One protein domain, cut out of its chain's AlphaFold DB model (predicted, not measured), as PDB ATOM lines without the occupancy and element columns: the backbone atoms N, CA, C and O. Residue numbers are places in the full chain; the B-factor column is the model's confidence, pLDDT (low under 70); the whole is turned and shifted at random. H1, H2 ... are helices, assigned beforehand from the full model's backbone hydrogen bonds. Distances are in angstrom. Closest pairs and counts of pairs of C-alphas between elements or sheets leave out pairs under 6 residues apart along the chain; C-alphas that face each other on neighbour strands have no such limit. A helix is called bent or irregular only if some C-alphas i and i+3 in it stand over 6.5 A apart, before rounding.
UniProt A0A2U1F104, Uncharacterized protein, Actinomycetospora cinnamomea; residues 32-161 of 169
ATOM      1  N   ARG A  32     616.365 299.290 476.388       89.38
ATOM      2  CA  ARG A  32     615.858 298.031 475.825       89.38
ATOM      3  C   ARG A  32     614.332 298.012 475.724       89.38
ATOM      4  O   ARG A  32     613.802 297.594 474.693       89.38
ATOM      5  N   GLN A  33     613.627 298.448 476.768       91.12
ATOM      6  CA  GLN A  33     612.162 298.516 476.741       91.12
ATOM      7  C   GLN A  33     611.684 299.519 475.684       91.12
ATOM      8  O   GLN A  33     610.777 299.205 474.916       91.12
ATOM      9  N   TRP A  34     612.348 300.673 475.576       91.81
ATOM     10  CA  TRP A  34     612.083 301.651 474.522       91.81
ATOM     11  C   TRP A  34     612.294 301.080 473.125       91.81
ATOM     12  O   TRP A  34     611.377 301.115 472.317       91.81
ATOM     13  N   VAL A  35     613.456 300.497 472.836       92.12
ATOM     14  CA  VAL A  35     613.741 299.890 471.527       92.12
ATOM     15  C   VAL A  35     612.716 298.811 471.178       92.12
ATOM     16  O   VAL A  35     612.273 298.742 470.034       92.12
ATOM     17  N   THR A  36     612.288 298.013 472.159       93.19
ATOM     18  CA  THR A  36     611.265 296.975 471.960       93.19
ATOM     19  C   THR A  36     609.916 297.589 471.580       93.19
ATOM     20  O   THR A  36     609.377 297.264 470.523       93.19
ATOM     21  N   ALA A  37     609.417 298.531 472.388       93.75
ATOM     22  CA  ALA A  37     608.157 299.229 472.132       93.75
ATOM     23  C   ALA A  37     608.172 299.956 470.779       93.75
ATOM     24  O   ALA A  37     607.214 299.893 470.005       93.75
ATOM     25  N   LEU A  38     609.288 300.619 470.467       94.81
ATOM     26  CA  LEU A  38     609.468 301.337 469.213       94.81
ATOM     27  C   LEU A  38     609.529 300.399 468.008       94.81
ATOM     28  O   LEU A  38     608.945 300.711 466.969       94.81
ATOM     29  N   GLY A  39     610.197 299.254 468.144       95.00
ATOM     30  CA  GLY A  39     610.278 298.226 467.112       95.00
ATOM     31  C   GLY A  39     608.913 297.634 466.773       95.00
ATOM     32  O   GLY A  39     608.572 297.551 465.597       95.00
ATOM     33  N   GLN A  40     608.102 297.309 467.782       95.88
ATOM     34  CA  GLN A  40     606.755 296.750 467.597       95.88
ATOM     35  C   GLN A  40     605.837 297.709 466.832       95.88
ATOM     36  O   GLN A  40     605.212 297.330 465.842       95.88
ATOM     37  N   VAL A  41     605.804 298.985 467.231       97.06
ATOM     38  CA  VAL A  41     605.005 299.995 466.519       97.06
ATOM     39  C   VAL A  41     605.547 300.241 465.111       97.06
ATOM     40  O   VAL A  41     604.772 300.343 464.161       97.06
ATOM     41  N   SER A  42     606.871 300.302 464.945       97.19
ATOM     42  CA  SER A  42     607.477 300.489 463.620       97.19
ATOM     43  C   SER A  42     607.147 299.326 462.684       97.19
ATOM     44  O   SER A  42     606.822 299.571 461.525       97.19
ATOM     45  N   GLY A  43     607.168 298.086 463.184       97.12
ATOM     46  CA  GLY A  43     606.761 296.890 462.443       97.12
ATOM     47  C   GLY A  43     605.323 296.994 461.939       97.12
ATOM     48  O   GLY A  43     605.083 296.849 460.742       97.12
ATOM     49  N   LEU A  44     604.391 297.389 462.811       97.31
ATOM     50  CA  LEU A  44     603.003 297.640 462.424       97.31
ATOM     51  C   LEU A  44     602.870 298.714 461.333       97.31
ATOM     52  O   LEU A  44     602.178 298.510 460.335       97.31
ATOM     53  N   LEU A  45     603.519 299.868 461.505       97.50
ATOM     54  CA  LEU A  45     603.436 300.967 460.537       97.50
ATOM     55  C   LEU A  45     604.065 300.596 459.185       97.50
ATOM     56  O   LEU A  45     603.566 301.017 458.139       97.50
ATOM     57  N   LEU A  46     605.124 299.783 459.191       97.75
ATOM     58  CA  LEU A  46     605.725 299.222 457.982       97.75
ATOM     59  C   LEU A  46     604.798 298.210 457.305       97.75
ATOM     60  O   LEU A  46     604.619 298.292 456.096       97.75
ATOM     61  N   ALA A  47     604.150 297.319 458.058       97.19
ATOM     62  CA  ALA A  47     603.189 296.359 457.518       97.19
ATOM     63  C   ALA A  47     601.967 297.045 456.883       97.19
ATOM     64  O   ALA A  47     601.461 296.610 455.848       97.19
ATOM     65  N   LEU A  48     601.506 298.155 457.467       96.12
ATOM     66  CA  LEU A  48     600.466 298.993 456.871       96.12
ATOM     67  C   LEU A  48     600.957 299.657 455.580       96.12
ATOM     68  O   LEU A  48     600.248 299.653 454.575       96.12
ATOM     69  N   ARG A  49     602.184 300.188 455.578       96.56
ATOM     70  CA  ARG A  49     602.777 300.778 454.375       96.56
ATOM     71  C   ARG A  49     602.963 299.750 453.258       96.56
ATOM     72  O   ARG A  49     602.749 300.084 452.096       96.56
ATOM     73  N   ASP A  50     603.329 298.524 453.608       97.00
ATOM     74  CA  ASP A  50     603.425 297.405 452.678       97.00
ATOM     75  C   ASP A  50     602.053 297.047 452.094       97.00
ATOM     76  O   ASP A  50     601.905 296.960 450.877       97.00
ATOM     77  N   ALA A  51     601.009 296.965 452.924       95.00
ATOM     78  CA  ALA A  51     599.646 296.753 452.437       95.00
ATOM     79  C   ALA A  51     599.204 297.856 451.453       95.00
ATOM     80  O   ALA A  51     598.605 297.560 450.420       95.00
ATOM     81  N   GLU A  52     599.531 299.122 451.735       95.81
ATOM     82  CA  GLU A  52     599.273 300.248 450.822       95.81
ATOM     83  C   GLU A  52     600.028 300.108 449.495       95.81
ATOM     84  O   GLU A  52     599.452 300.343 448.433       95.81
ATOM     85  N   ALA A  53     601.294 299.684 449.532       95.94
ATOM     86  CA  ALA A  53     602.078 299.420 448.325       95.94
ATOM     87  C   ALA A  53     601.459 298.312 447.453       95.94
ATOM     88  O   ALA A  53     601.576 298.359 446.230       95.94
ATOM     89  N   HIS A  54     600.732 297.375 448.069       95.88
ATOM     90  CA  HIS A  54     599.987 296.307 447.401       95.88
ATOM     91  C   HIS A  54     598.528 296.680 447.068       95.88
ATOM     92  O   HIS A  54     597.701 295.808 446.809       95.88
ATOM     93  N   GLY A  55     598.202 297.977 447.041       92.38
ATOM     94  CA  GLY A  55     596.920 298.488 446.544       92.38
ATOM     95  C   GLY A  55     595.869 298.765 447.618       92.38
ATOM     96  O   GLY A  55     594.739 299.123 447.284       92.38
ATOM     97  N   ALA A  56     596.209 298.641 448.902       93.25
ATOM     98  CA  ALA A  56     595.303 299.043 449.969       93.25
ATOM     99  C   ALA A  56     595.061 300.553 449.983       93.25
ATOM    100  O   ALA A  56     595.996 301.349 449.957       93.25
ATOM    101  N   VAL A  57     593.801 300.953 450.142       93.50
ATOM    102  CA  VAL A  57     593.449 302.352 450.395       93.50
ATOM    103  C   VAL A  57     593.382 302.573 451.898       93.50
ATOM    104  O   VAL A  57     592.451 302.119 452.565       93.50
ATOM    105  N   LEU A  58     594.379 303.270 452.439       93.00
ATOM    106  CA  LEU A  58     594.434 303.601 453.859       93.00
ATOM    107  C   LEU A  58     593.859 305.002 454.120       93.00
ATOM    108  O   LEU A  58     594.043 305.906 453.301       93.00
ATOM    109  N   PRO A  59     593.169 305.222 455.252       94.00
ATOM    110  CA  PRO A  59     592.728 306.552 455.647       94.00
ATOM    111  C   PRO A  59     593.918 307.407 456.097       94.00
ATOM    112  O   PRO A  59     594.946 306.890 456.533       94.00
ATOM    113  N   TRP A  60     593.768 308.731 456.066       93.94
ATOM    114  CA  TRP A  60     594.651 309.605 456.841       93.94
ATOM    115  C   TRP A  60     594.542 309.256 458.342       93.94
ATOM    116  O   TRP A  60     593.424 308.991 458.793       93.94
ATOM    117  N   PRO A  61     595.644 309.227 459.121       94.31
ATOM    118  CA  PRO A  61     597.047 309.501 458.759       94.31
ATOM    119  C   PRO A  61     597.879 308.286 458.302       94.31
ATOM    120  O   PRO A  61     599.087 308.400 458.090       94.31
ATOM    121  N   LEU A  62     597.276 307.109 458.150       95.00
ATOM    122  CA  LEU A  62     597.981 305.886 457.740       95.00
ATOM    123  C   LEU A  62     598.409 305.910 456.265       95.00
ATOM    124  O   LEU A  62     599.359 305.230 455.881       95.00
ATOM    125  N   ALA A  63     597.734 306.718 455.451       94.00
ATOM    126  CA  ALA A  63     598.034 306.891 454.039       94.00
ATOM    127  C   ALA A  63     599.432 307.474 453.780       94.00
ATOM    128  O   ALA A  63     599.941 308.336 454.506       94.00
ATOM    129  N   ARG A  64     600.027 307.059 452.662       92.69
ATOM    130  CA  ARG A  64     601.267 307.584 452.076       92.69
ATOM    131  C   ARG A  64     602.440 307.591 453.057       92.69
ATOM    132  O   ARG A  64     603.329 308.444 452.961       92.69
ATOM    133  N   GLY A  65     602.432 306.676 454.026       93.50
ATOM    134  CA  GLY A  65     603.440 306.569 455.082       93.50
ATOM    135  C   GLY A  65     603.545 307.794 456.000       93.50
ATOM    136  O   GLY A  65     604.615 308.014 456.567       93.50
ATOM    137  N   ALA A  66     602.499 308.619 456.124       96.06
ATOM    138  CA  ALA A  66     602.545 309.804 456.984       96.06
ATOM    139  C   ALA A  66     602.726 309.431 458.463       96.06
ATOM    140  O   ALA A  66     603.648 309.942 459.096       96.06
ATOM    141  N   ALA A  67     601.956 308.461 458.966       96.75
ATOM    142  CA  ALA A  67     602.129 307.914 460.311       96.75
ATOM    143  C   ALA A  67     603.554 307.390 460.574       96.75
ATOM    144  O   ALA A  67     604.133 307.687 461.613       96.75
ATOM    145  N   LEU A  68     604.157 306.672 459.617       96.56
ATOM    146  CA  LEU A  68     605.520 306.142 459.755       96.56
ATOM    147  C   LEU A  68     606.578 307.254 459.853       96.56
ATOM    148  O   LEU A  68     607.499 307.160 460.662       96.56
ATOM    149  N   ARG A  69     606.448 308.320 459.051       96.19
ATOM    150  CA  ARG A  69     607.364 309.472 459.114       96.19
ATOM    151  C   ARG A  69     607.222 310.239 460.425       96.19
ATOM    152  O   ARG A  69     608.237 310.532 461.052       96.19
ATOM    153  N   ALA A  70     605.987 310.519 460.836       96.31
ATOM    154  CA  ALA A  70     605.706 311.207 462.093       96.31
ATOM    155  C   ALA A  70     606.208 310.401 463.296       96.31
ATOM    156  O   ALA A  70     606.849 310.951 464.186       96.31
ATOM    157  N   TRP A  71     606.010 309.081 463.279       96.25
ATOM    158  CA  TRP A  71     606.555 308.174 464.283       96.25
ATOM    159  C   TRP A  71     608.077 308.282 464.382       96.25
ATOM    160  O   TRP A  71     608.607 308.564 465.453       96.25
ATOM    161  N   ALA A  72     608.780 308.151 463.253       94.56
ATOM    162  CA  ALA A  72     610.236 308.248 463.222       94.56
ATOM    163  C   ALA A  72     610.758 309.610 463.714       94.56
ATOM    164  O   ALA A  72     611.820 309.668 464.333       94.56
ATOM    165  N   ALA A  73     610.036 310.702 463.443       93.44
ATOM    166  CA  ALA A  73     610.379 312.032 463.937       93.44
ATOM    167  C   ALA A  73     610.148 312.160 465.452       93.44
ATOM    168  O   ALA A  73     611.053 312.587 466.171       93.44
ATOM    169  N   ALA A  74     608.980 311.736 465.941       92.06
ATOM    170  CA  ALA A  74     608.595 311.819 467.349       92.06
ATOM    171  C   ALA A  74     609.506 310.987 468.264       92.06
ATOM    172  O   ALA A  74     609.813 311.407 469.377       92.06
ATOM    173  N   THR A  75     609.982 309.827 467.804       91.81
ATOM    174  CA  THR A  75     610.745 308.882 468.638       91.81
ATOM    175  C   THR A  75     612.259 309.032 468.499       91.81
ATOM    176  O   THR A  75     613.021 308.410 469.244       91.81
ATOM    177  N   ARG A  76     612.726 309.879 467.574       89.31
ATOM    178  CA  ARG A  76     614.155 310.133 467.350       89.31
ATOM    179  C   ARG A  76     614.921 310.558 468.614       89.31
ATOM    180  O   ARG A  76     616.026 310.046 468.778       89.31
ATOM    181  N   PRO A  77     614.393 311.406 469.519       83.56
ATOM    182  CA  PRO A  77     615.106 311.796 470.744       83.56
ATOM    183  C   PRO A  77     615.442 310.631 471.675       83.56
ATOM    184  O   PRO A  77     616.450 310.673 472.373       83.56
ATOM    185  N   VAL A  78     614.613 309.583 471.671       84.25
ATOM    186  CA  VAL A  78     614.829 308.378 472.483       84.25
ATOM    187  C   VAL A  78     615.924 307.501 471.876       84.25
ATOM    188  O   VAL A  78     616.733 306.916 472.594       84.25
ATOM    189  N   LEU A  79     615.966 307.413 470.545       81.25
ATOM    190  CA  LEU A  79     616.896 306.546 469.820       81.25
ATOM    191  C   LEU A  79     618.269 307.190 469.584       81.25
ATOM    192  O   LEU A  79     619.270 306.479 469.520       81.25
ATOM    193  N   ALA A  80     618.325 308.515 469.446       80.00
ATOM    194  CA  ALA A  80     619.530 309.263 469.112       80.00
ATOM    195  C   ALA A  80     619.771 310.389 470.126       80.00
ATOM    196  O   ALA A  80     619.051 311.389 470.165       80.00
ATOM    197  N   ARG A  81     620.836 310.242 470.925       67.88
ATOM    198  CA  ARG A  81     621.254 311.250 471.909       67.88
ATOM    199  C   ARG A  81     621.484 312.602 471.223       67.88
ATOM    200  O   ARG A  81     622.239 312.684 470.259       67.88
ATOM    201  N   GLY A  82     620.847 313.654 471.737       61.44
ATOM    202  CA  GLY A  82     620.979 315.024 471.223       61.44
ATOM    203  C   GLY A  82     620.115 315.352 469.999       61.44
ATOM    204  O   GLY A  82     620.244 316.443 469.445       61.44
ATOM    205  N   ALA A  83     619.233 314.446 469.563       72.81
ATOM    206  CA  ALA A  83     618.297 314.747 468.488       72.81
ATOM    207  C   ALA A  83     617.187 315.709 468.938       72.81
ATOM    208  O   ALA A  83     616.737 315.685 470.085       72.81
ATOM    209  N   LYS A  84     616.722 316.547 468.004       68.75
ATOM    210  CA  LYS A  84     615.589 317.448 468.246       68.75
ATOM    211  C   LYS A  84     614.298 316.644 468.452       68.75
ATOM    212  O   LYS A  84     614.105 315.661 467.729       68.75
ATOM    213  N   PRO A  85     613.421 317.070 469.378       73.44
ATOM    214  CA  PRO A  85     612.086 316.504 469.512       73.44
ATOM    215  C   PRO A  85     611.291 316.632 468.214       73.44
ATOM    216  O   PRO A  85     611.528 317.549 467.420       73.44
ATOM    217  N   GLY A  86     610.369 315.690 468.009       79.31
ATOM    218  CA  GLY A  86     609.377 315.787 466.946       79.31
ATOM    219  C   GLY A  86     608.588 317.088 467.063       79.31
ATOM    220  O   GLY A  86     608.471 317.682 468.139       79.31
ATOM    221  N   SER A  87     608.064 317.562 465.939       90.94
ATOM    222  CA  SER A  87     607.205 318.740 465.958       90.94
ATOM    223  C   SER A  87     605.863 318.415 466.635       90.94
ATOM    224  O   SER A  87     605.435 317.258 466.638       90.94
ATOM    225  N   PRO A  88     605.130 319.417 467.158       92.75
ATOM    226  CA  PRO A  88     603.764 319.205 467.643       92.75
ATOM    227  C   PRO A  88     602.837 318.563 466.598       92.75
ATOM    228  O   PRO A  88     601.884 317.875 466.953       92.75
ATOM    229  N   GLU A  89     603.109 318.772 465.308       95.12
ATOM    230  CA  GLU A  89     602.375 318.142 464.211       95.12
ATOM    231  C   GLU A  89     602.667 316.639 464.111       95.12
ATOM    232  O   GLU A  89     601.729 315.853 463.976       95.12
ATOM    233  N   ASP A  90     603.925 316.218 464.272       95.38
ATOM    234  CA  ASP A  90     604.290 314.795 464.298       95.38
ATOM    235  C   ASP A  90     603.572 314.066 465.442       95.38
ATOM    236  O   ASP A  90     602.996 312.996 465.243       95.38
ATOM    237  N   HIS A  91     603.529 314.677 466.630       94.62
ATOM    238  CA  HIS A  91     602.809 314.119 467.775       94.62
ATOM    239  C   HIS A  91     601.304 313.987 467.499       94.62
ATOM    240  O   HIS A  91     600.746 312.911 467.708       94.62
ATOM    241  N   ARG A  92     600.664 315.011 466.914       96.19
ATOM    242  CA  ARG A  92     599.247 314.943 466.499       96.19
ATOM    243  C   ARG A  92     598.980 313.823 465.495       96.19
ATOM    244  O   ARG A  92     597.950 313.160 465.575       96.19
ATOM    245  N   VAL A  93     599.894 313.594 464.553       97.62
ATOM    246  CA  VAL A  93     599.772 312.500 463.581       97.62
ATOM    247  C   VAL A  93     599.857 311.136 464.273       97.62
ATOM    248  O   VAL A  93     599.088 310.232 463.937       97.62
ATOM    249  N   VAL A  94     600.748 310.972 465.255       97.12
ATOM    250  CA  VAL A  94     600.852 309.734 466.047       97.12
ATOM    251  C   VAL A  94     599.600 309.522 466.911       97.12
ATOM    252  O   VAL A  94     599.053 308.418 466.928       97.12
ATOM    253  N   GLU A  95     599.101 310.567 467.573       97.00
ATOM    254  CA  GLU A  95     597.851 310.526 468.346       97.00
ATOM    255  C   GLU A  95     596.664 310.092 467.474       97.00
ATOM    256  O   GLU A  95     595.939 309.149 467.805       97.00
ATOM    257  N   GLU A  96     596.491 310.741 466.319       97.62
ATOM    258  CA  GLU A  96     595.401 310.433 465.396       97.62
ATOM    259  C   GLU A  96     595.547 309.020 464.818       97.62
ATOM    260  O   GLU A  96     594.555 308.322 464.617       97.62
ATOM    261  N   THR A  97     596.781 308.542 464.631       97.69
ATOM    262  CA  THR A  97     597.046 307.154 464.232       97.69
ATOM    263  C   THR A  97     596.487 306.171 465.262       97.69
ATOM    264  O   THR A  97     595.744 305.257 464.891       97.69
ATOM    265  N   ALA A  98     596.787 306.368 466.551       97.19
ATOM    266  CA  ALA A  98     596.258 305.521 467.620       97.19
ATOM    267  C   ALA A  98     594.722 305.586 467.685       97.19
ATOM    268  O   ALA A  98     594.058 304.550 467.780       97.19
ATOM    269  N   ARG A  99     594.144 306.787 467.549       97.06
ATOM    270  CA  ARG A  99     592.688 307.002 467.536       97.06
ATOM    271  C   ARG A  99     592.003 306.274 466.380       97.06
ATOM    272  O   ARG A  99     590.992 305.600 466.599       97.06
ATOM    273  N   VAL A 100     592.536 306.386 465.164       96.56
ATOM    274  CA  VAL A 100     591.986 305.726 463.972       96.56
ATOM    275  C   VAL A 100     592.024 304.213 464.147       96.56
ATOM    276  O   VAL A 100     590.986 303.567 463.997       96.56
ATOM    277  N   LEU A 101     593.174 303.647 464.521       95.88
ATOM    278  CA  LEU A 101     593.319 302.201 464.714       95.88
ATOM    279  C   LEU A 101     592.403 301.680 465.831       95.88
ATOM    280  O   LEU A 101     591.677 300.707 465.619       95.88
ATOM    281  N   GLY A 102     592.354 302.369 466.974       95.62
ATOM    282  CA  GLY A 102     591.466 302.020 468.084       95.62
ATOM    283  C   GLY A 102     589.990 302.074 467.690       95.62
ATOM    284  O   GLY A 102     589.238 301.135 467.941       95.62
ATOM    285  N   THR A 103     589.574 303.116 466.965       94.75
ATOM    286  CA  THR A 103     588.195 303.237 466.466       94.75
ATOM    287  C   THR A 103     587.833 302.094 465.519       94.75
ATOM    288  O   THR A 103     586.716 301.571 465.583       94.75
ATOM    289  N   ARG A 104     588.754 301.683 464.636       93.62
ATOM    290  CA  ARG A 104     588.523 300.546 463.734       93.62
ATOM    291  C   ARG A 104     588.416 299.227 464.499       93.62
ATOM    292  O   ARG A 104     587.499 298.462 464.210       93.62
ATOM    293  N   LEU A 105     589.251 298.998 465.516       93.81
ATOM    294  CA  LEU A 105     589.126 297.827 466.392       93.81
ATOM    295  C   LEU A 105     587.786 297.788 467.130       93.81
ATOM    296  O   LEU A 105     587.102 296.763 467.095       93.81
ATOM    297  N   CYS A 106     587.355 298.906 467.720       93.38
ATOM    298  CA  CYS A 106     586.050 298.999 468.378       93.38
ATOM    299  C   CYS A 106     584.905 298.682 467.405       93.38
ATOM    300  O   CYS A 106     583.996 297.917 467.726       93.38
ATOM    301  N   ARG A 107     584.958 299.222 466.178       91.19
ATOM    302  CA  ARG A 107     583.957 298.933 465.138       91.19
ATOM    303  C   ARG A 107     583.964 297.468 464.714       91.19
ATOM    304  O   ARG A 107     582.883 296.905 464.561       91.19
ATOM    305  N   ARG A 108     585.140 296.850 464.555       92.00
ATOM    306  CA  ARG A 108     585.274 295.413 464.265       92.00
ATOM    307  C   ARG A 108     584.611 294.585 465.358       92.00
ATOM    308  O   ARG A 108     583.789 293.734 465.045       92.00
ATOM    309  N   ARG A 109     584.917 294.858 466.631       89.94
ATOM    310  CA  ARG A 109     584.316 294.153 467.779       89.94
ATOM    311  C   ARG A 109     582.790 294.285 467.788       89.94
ATOM    312  O   ARG A 109     582.105 293.299 468.017       89.94
ATOM    313  N   ALA A 110     582.261 295.470 467.485       90.62
ATOM    314  CA  ALA A 110     580.819 295.712 467.473       90.62
ATOM    315  C   ALA A 110     580.081 295.080 466.276       90.62
ATOM    316  O   ALA A 110     578.908 294.741 466.395       90.62
ATOM    317  N   ARG A 111     580.729 294.970 465.107       89.69
ATOM    318  CA  ARG A 111     580.072 294.574 463.843       89.69
ATOM    319  C   ARG A 111     580.475 293.194 463.325       89.69
ATOM    320  O   ARG A 111     579.877 292.728 462.362       89.69
ATOM    321  N   GLY A 112     581.504 292.568 463.890       78.50
ATOM    322  CA  GLY A 112     582.003 291.242 463.506       78.50
ATOM    323  C   GLY A 112     582.732 291.164 462.157       78.50
ATOM    324  O   GLY A 112     583.428 290.185 461.908       78.50
ATOM    325  N   ALA A 113     582.628 292.175 461.292       74.50
ATOM    326  CA  ALA A 113     583.336 292.214 460.015       74.50
ATOM    327  C   ALA A 113     584.731 292.843 460.171       74.50
ATOM    328  O   ALA A 113     584.857 294.010 460.554       74.50
ATOM    329  N   GLY A 114     585.770 292.065 459.861       74.00
ATOM    330  CA  GLY A 114     587.146 292.545 459.754       74.00
ATOM    331  C   GLY A 114     587.372 293.296 458.445       74.00
ATOM    332  O   GLY A 114     586.957 292.851 457.377       74.00
ATOM    333  N   GLU A 115     588.052 294.436 458.523       87.69
ATOM    334  CA  GLU A 115     588.591 295.136 457.358       87.69
ATOM    335  C   GLU A 115     590.113 294.977 457.295       87.69
ATOM    336  O   GLU A 115     590.752 294.552 458.262       87.69
ATOM    337  N   LEU A 116     590.713 295.342 456.163       89.19
ATOM    338  CA  LEU A 116     592.145 295.157 455.926       89.19
ATOM    339  C   LEU A 116     593.024 295.733 457.048       89.19
ATOM    340  O   LEU A 116     593.956 295.069 457.489       89.19
ATOM    341  N   LEU A 117     592.713 296.939 457.538       91.94
ATOM    342  CA  LEU A 117     593.449 297.569 458.640       91.94
ATOM    343  C   LEU A 117     593.485 296.680 459.883       91.94
ATOM    344  O   LEU A 117     594.538 296.483 460.484       91.94
ATOM    345  N   THR A 118     592.332 296.124 460.252       92.94
ATOM    346  CA  THR A 118     592.228 295.244 461.413       92.94
ATOM    347  C   THR A 118     592.889 293.892 461.173       92.94
ATOM    348  O   THR A 118     593.494 293.367 462.096       92.94
ATOM    349  N   ALA A 119     592.873 293.378 459.940       93.50
ATOM    350  CA  ALA A 119     593.564 292.139 459.585       93.50
ATOM    351  C   ALA A 119     595.097 292.284 459.641       93.50
ATOM    352  O   ALA A 119     595.785 291.391 460.134       93.50
ATOM    353  N   VAL A 120     595.643 293.417 459.175       95.50
ATOM    354  CA  VAL A 120     597.075 293.730 459.326       95.50
ATOM    355  C   VAL A 120     597.422 293.815 460.808       95.50
ATOM    356  O   VAL A 120     598.335 293.133 461.257       95.50
ATOM    357  N   LEU A 121     596.647 294.569 461.585       95.12
ATOM    358  CA  LEU A 121     596.884 294.725 463.017       95.12
ATOM    359  C   LEU A 121     596.823 293.391 463.782       95.12
ATOM    360  O   LEU A 121     597.680 293.134 464.618       95.12
ATOM    361  N   GLU A 122     595.865 292.516 463.465       95.19
ATOM    362  CA  GLU A 122     595.779 291.153 464.013       95.19
ATOM    363  C   GLU A 122     596.976 290.281 463.650       95.19
ATOM    364  O   GLU A 122     597.426 289.473 464.460       95.19
ATOM    365  N   ARG A 123     597.479 290.387 462.419       95.75
ATOM    366  CA  ARG A 123     598.658 289.631 461.995       95.75
ATOM    367  C   ARG A 123     599.902 290.085 462.750       95.75
ATOM    368  O   ARG A 123     600.617 289.233 463.270       95.75
ATOM    369  N   GLU A 124     600.128 291.391 462.842       96.81
ATOM    370  CA  GLU A 124     601.287 291.933 463.555       96.81
ATOM    371  C   GLU A 124     601.201 291.646 465.061       96.81
ATOM    372  O   GLU A 124     602.188 291.242 465.670       96.81
ATOM    373  N   ALA A 125     600.011 291.752 465.661       94.94
ATOM    374  CA  ALA A 125     599.814 291.443 467.078       94.94
ATOM    375  C   ALA A 125     600.105 289.968 467.400       94.94
ATOM    376  O   ALA A 125     600.800 289.676 468.374       94.94
ATOM    377  N   ARG A 126     599.679 289.039 466.530       95.94
ATOM    378  CA  ARG A 126     600.017 287.609 466.647       95.94
ATOM    379  C   ARG A 126     601.518 287.347 466.583       95.94
ATOM    380  O   ARG A 126     601.998 286.474 467.295       95.94
ATOM    381  N   GLY A 127     602.265 288.112 465.786       94.25
ATOM    382  CA  GLY A 127     603.732 288.037 465.749       94.25
ATOM    383  C   GLY A 127     604.408 288.387 467.082       94.25
ATOM    384  O   GLY A 127     605.581 288.078 467.277       94.25
ATOM    385  N   HIS A 128     603.669 289.001 468.007       91.38
ATOM    386  CA  HIS A 128     604.130 289.385 469.336       91.38
ATOM    387  C   HIS A 128     603.435 288.631 470.476       91.38
ATOM    388  O   HIS A 128     603.697 288.964 471.629       91.38
ATOM    389  N   ASP A 129     602.578 287.651 470.168       93.25
ATOM    390  CA  ASP A 129     601.725 286.954 471.142       93.25
ATOM    391  C   ASP A 129     600.868 287.924 471.978       93.25
ATOM    392  O   ASP A 129     600.821 287.890 473.208       93.25
ATOM    393  N   ARG A 130     600.247 288.892 471.292       93.75
ATOM    394  CA  ARG A 130     599.414 289.929 471.907       93.75
ATOM    395  C   ARG A 130     598.107 290.119 471.150       93.75
ATOM    396  O   ARG A 130     597.984 289.791 469.970       93.75
ATOM    397  N   GLU A 131     597.150 290.734 471.834       94.00
ATOM    398  CA  GLU A 131     595.923 291.224 471.216       94.00
ATOM    399  C   GLU A 131     596.193 292.482 470.358       94.00
ATOM    400  O   GLU A 131     597.064 293.292 470.695       94.00
ATOM    401  N   PRO A 132     595.424 292.711 469.279       94.62
ATOM    402  CA  PRO A 132     595.498 293.924 468.449       94.62
ATOM    403  C   PRO A 132     595.434 295.232 469.249       94.62
ATOM    404  O   PRO A 132     596.129 296.204 468.947       94.62
ATOM    405  N   GLU A 133     594.594 295.246 470.282       95.19
ATOM    406  CA  GLU A 133     594.380 296.360 471.199       95.19
ATOM    407  C   GLU A 133     595.679 296.751 471.919       95.19
ATOM    408  O   GLU A 133     595.936 297.938 472.117       95.19
ATOM    409  N   TRP A 134     596.538 295.774 472.229       95.50
ATOM    410  CA  TRP A 134     597.820 296.005 472.887       95.50
ATOM    411  C   TRP A 134     598.769 296.829 472.010       95.50
ATOM    412  O   TRP A 134     599.381 297.776 472.497       95.50
ATOM    413  N   LEU A 135     598.845 296.546 470.703       95.38
ATOM    414  CA  LEU A 135     599.674 297.331 469.780       95.38
ATOM    415  C   LEU A 135     599.176 298.773 469.642       95.38
ATOM    416  O   LEU A 135     599.979 299.702 469.606       95.38
ATOM    417  N   VAL A 136     597.859 298.988 469.601       96.56
ATOM    418  CA  VAL A 136     597.294 300.349 469.561       96.56
ATOM    419  C   VAL A 136     597.595 301.093 470.857       96.56
ATOM    420  O   VAL A 136     598.019 302.251 470.829       96.56
ATOM    421  N   ALA A 137     597.434 300.418 471.992       95.44
ATOM    422  CA  ALA A 137     597.762 300.976 473.290       95.44
ATOM    423  C   ALA A 137     599.271 301.254 473.423       95.44
ATOM    424  O   ALA A 137     599.657 302.243 474.039       95.44
ATOM    425  N   GLN A 138     600.130 300.472 472.759       95.62
ATOM    426  CA  GLN A 138     601.572 300.709 472.694       95.62
ATOM    427  C   GLN A 138     601.924 302.018 471.969       95.62
ATOM    428  O   GLN A 138     602.824 302.735 472.423       95.62
ATOM    429  N   ILE A 139     601.203 302.360 470.892       96.44
ATOM    430  CA  ILE A 139     601.330 303.659 470.203       96.44
ATOM    431  C   ILE A 139     600.929 304.788 471.157       96.44
ATOM    432  O   ILE A 139     601.687 305.740 471.344       96.44
ATOM    433  N   ALA A 140     599.756 304.660 471.787       95.50
ATOM    434  CA  ALA A 140     599.221 305.665 472.705       95.50
ATOM    435  C   ALA A 140     600.131 305.874 473.926       95.50
ATOM    436  O   ALA A 140     600.367 307.014 474.321       95.50
ATOM    437  N   ARG A 141     600.697 304.793 474.472       94.44
ATOM    438  CA  ARG A 141     601.663 304.823 475.573       94.44
ATOM    439  C   ARG A 141     602.897 305.632 475.209       94.44
ATOM    440  O   ARG A 141     603.254 306.561 475.925       94.44
ATOM    441  N   VAL A 142     603.549 305.288 474.098       93.94
ATOM    442  CA  VAL A 142     604.763 305.994 473.663       93.94
ATOM    443  C   VAL A 142     604.461 307.465 473.407       93.94
ATOM    444  O   VAL A 142     605.190 308.324 473.893       93.94
ATOM    445  N   HIS A 143     603.369 307.758 472.697       94.75
ATOM    446  CA  HIS A 143     602.933 309.130 472.476       94.75
ATOM    447  C   HIS A 143     602.743 309.881 473.800       94.75
ATOM    448  O   HIS A 143     603.369 310.916 473.999       94.75
ATOM    449  N   GLY A 144     601.946 309.328 474.720       93.12
ATOM    450  CA  GLY A 144     601.627 309.964 475.995       93.12
ATOM    451  C   GLY A 144     602.857 310.231 476.859       93.12
ATOM    452  O   GLY A 144     602.949 311.293 477.463       93.12
ATOM    453  N   VAL A 145     603.838 309.325 476.859       92.81
ATOM    454  CA  VAL A 145     605.111 309.522 477.568       92.81
ATOM    455  C   VAL A 145     605.920 310.666 476.964       92.81
ATOM    456  O   VAL A 145     606.469 311.478 477.703       92.81
ATOM    457  N   LEU A 146     605.980 310.753 475.633       90.94
ATOM    458  CA  LEU A 146     606.739 311.793 474.935       90.94
ATOM    459  C   LEU A 146     606.082 313.177 475.013       90.94
ATOM    460  O   LEU A 146     606.778 314.180 474.883       90.94
ATOM    461  N   THR A 147     604.764 313.242 475.211       92.19
ATOM    462  CA  THR A 147     604.013 314.503 475.311       92.19
ATOM    463  C   THR A 147     603.665 314.907 476.741       92.19
ATOM    464  O   THR A 147     603.056 315.957 476.939       92.19
ATOM    465  N   ALA A 148     603.995 314.084 477.738       90.88
ATOM    466  CA  ALA A 148     603.726 314.389 479.136       90.88
ATOM    467  C   ALA A 148     604.481 315.653 479.573       90.88
ATOM    468  O   ALA A 148     605.676 315.807 479.325       90.88
ATOM    469  N   THR A 149     603.773 316.555 480.251       88.25
ATOM    470  CA  THR A 149     604.333 317.823 480.740       88.25
ATOM    471  C   THR A 149     605.157 317.670 482.011       88.25
ATOM    472  O   THR A 149     605.906 318.580 482.365       88.25
ATOM    473  N   ASP A 150     605.018 316.542 482.708       88.62
ATOM    474  CA  ASP A 150     605.701 316.272 483.964       88.62
ATOM    475  C   ASP A 150     606.166 314.802 484.075       88.62
ATOM    476  O   ASP A 150     605.595 313.909 483.434       88.62
ATOM    477  N   PRO A 151     607.200 314.527 484.895       86.00
ATOM    478  CA  PRO A 151     607.755 313.181 485.042       86.00
ATOM    479  C   PRO A 151     606.822 312.152 485.700       86.00
ATOM    480  O   PRO A 151     607.022 310.957 485.506       86.00
ATOM    481  N   VAL A 152     605.835 312.575 486.496       88.50
ATOM    482  CA  VAL A 152     604.923 311.643 487.183       88.50
ATOM    483  C   VAL A 152     603.921 311.089 486.180       88.50
ATOM    484  O   VAL A 152     603.759 309.874 486.076       88.50
ATOM    485  N   SER A 153     603.314 311.967 485.384       88.69
ATOM    486  CA  SER A 153     602.404 311.586 484.304       88.69
ATOM    487  C   SER A 153     603.084 310.661 483.296       88.69
ATOM    488  O   SER A 153     602.508 309.647 482.903       88.69
ATOM    489  N   SER A 154     604.330 310.961 482.906       88.69
ATOM    490  CA  SER A 154     605.073 310.099 481.981       88.69
ATOM    491  C   SER A 154     605.295 308.702 482.571       88.69
ATOM    492  O   SER A 154     605.060 307.706 481.888       88.69
ATOM    493  N   TRP A 155     605.664 308.611 483.851       89.00
ATOM    494  CA  TRP A 155     605.871 307.340 484.543       89.00
ATOM    495  C   TRP A 155     604.587 306.502 484.637       89.00
ATOM    496  O   TRP A 155     604.609 305.316 484.309       89.00
ATOM    497  N   VAL A 156     603.453 307.121 484.993       89.88
ATOM    498  CA  VAL A 156     602.139 306.451 485.039       89.88
ATOM    499  C   VAL A 156     601.758 305.889 483.668       89.88
ATOM    500  O   VAL A 156     601.382 304.724 483.557       89.88
ATOM    501  N   VAL A 157     601.901 306.683 482.602       90.62
ATOM    502  CA  VAL A 157     601.576 306.229 481.240       90.62
ATOM    503  C   VAL A 157     602.481 305.072 480.810       90.62
ATOM    504  O   VAL A 157     602.017 304.133 480.165       90.62
ATOM    505  N   TRP A 158     603.767 305.108 481.168       91.69
ATOM    506  CA  TRP A 158     604.717 304.059 480.801       91.69
ATOM    507  C   TRP A 158     604.367 302.684 481.389       91.69
ATOM    508  O   TRP A 158     604.527 301.667 480.707       91.69
ATOM    509  N   HIS A 159     603.827 302.649 482.604       89.94
ATOM    510  CA  HIS A 159     603.454 301.402 483.273       89.94
ATOM    511  C   HIS A 159     602.012 300.945 483.012       89.94
ATOM    512  O   HIS A 159     601.677 299.807 483.318       89.94
ATOM    513  N   ALA A 160     601.187 301.750 482.336       86.56
ATOM    514  CA  ALA A 160     599.772 301.443 482.086       86.56
ATOM    515  C   ALA A 160     599.495 300.157 481.272       86.56
ATOM    516  O   ALA A 160     598.351 299.717 481.200       86.56
ATOM    517  N   LEU A 161     600.507 299.565 480.622       79.31
ATOM    518  CA  LEU A 161     600.376 298.283 479.905       79.31
ATOM    519  C   LEU A 161     600.934 297.086 480.675       79.31
ATOM    520  O   LEU A 161     600.691 295.952 480.264       79.31
TER     521      LEU A 161
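This is residues 32 to 161 of the 169 residues of an uncharacterized protein of Actinomycetospora cinnamomea (UniProt A0A2U1F104). What is the shape? Two groups of helices cross: H1 with H2 and H4 at its sides, and H5 with H3 and H6 at its sides. What is printed? The printed part has 130 residues with six named helices, H1 to H6 in order, and no named strand: all helix. How large is it? It is compact, with a radius of gyration of the C-alphas of 14.4 A and spans of 42 by 28 by 23 A.

Where do the helices lie? H1 is residues 32 to 53, 30.8 A, from C-alpha 32 at (615.858, 298.031, 475.825); H2 is 63 to 79, 24.6 A; H3 is 88 to 111, 34.4 A. H4 is 116 to 126, H5 is 132 to 147, 23.3 A, and H6 is 151 to 159, ending at C-alpha 159 (603.454, 301.402, 483.273). Is any irregular? H2 is: C-alphas 64 and 67 are 8.3 A apart, and it has a kink of 29 degrees near residue 73.

What touches H1? H2 makes a hairpin with it, opposite ways at a shallow tilt of 15 degrees, closest C-alphas Leu 45 and Leu 68, 5.6 A. H1 touches H4 with residues 43 to 51 alone, closest C-alphas Leu 44 and Glu 124, 6.1 A. What touches the hub, H5? H3 does, at 23 degrees, a shallow tilt, closest C-alphas Ala 98 and Val 136, 5.6 A; H6 does, closest C-alphas Val 145 and Ser 154, 4.5 A. How are the backbones? Every O i to N i+4 pair is within hydrogen-bond range in H1, H3, H4, H5 and H6; in H2, 9 of 13 are.

How far does it reach? The farthest C-alphas, of Gly 82 and Arg 111, are 46.3 A apart. Are there cuts or weak places? The printed part has no cut and no long link; pLDDT is under 70 at residues 81 to 82 and 84.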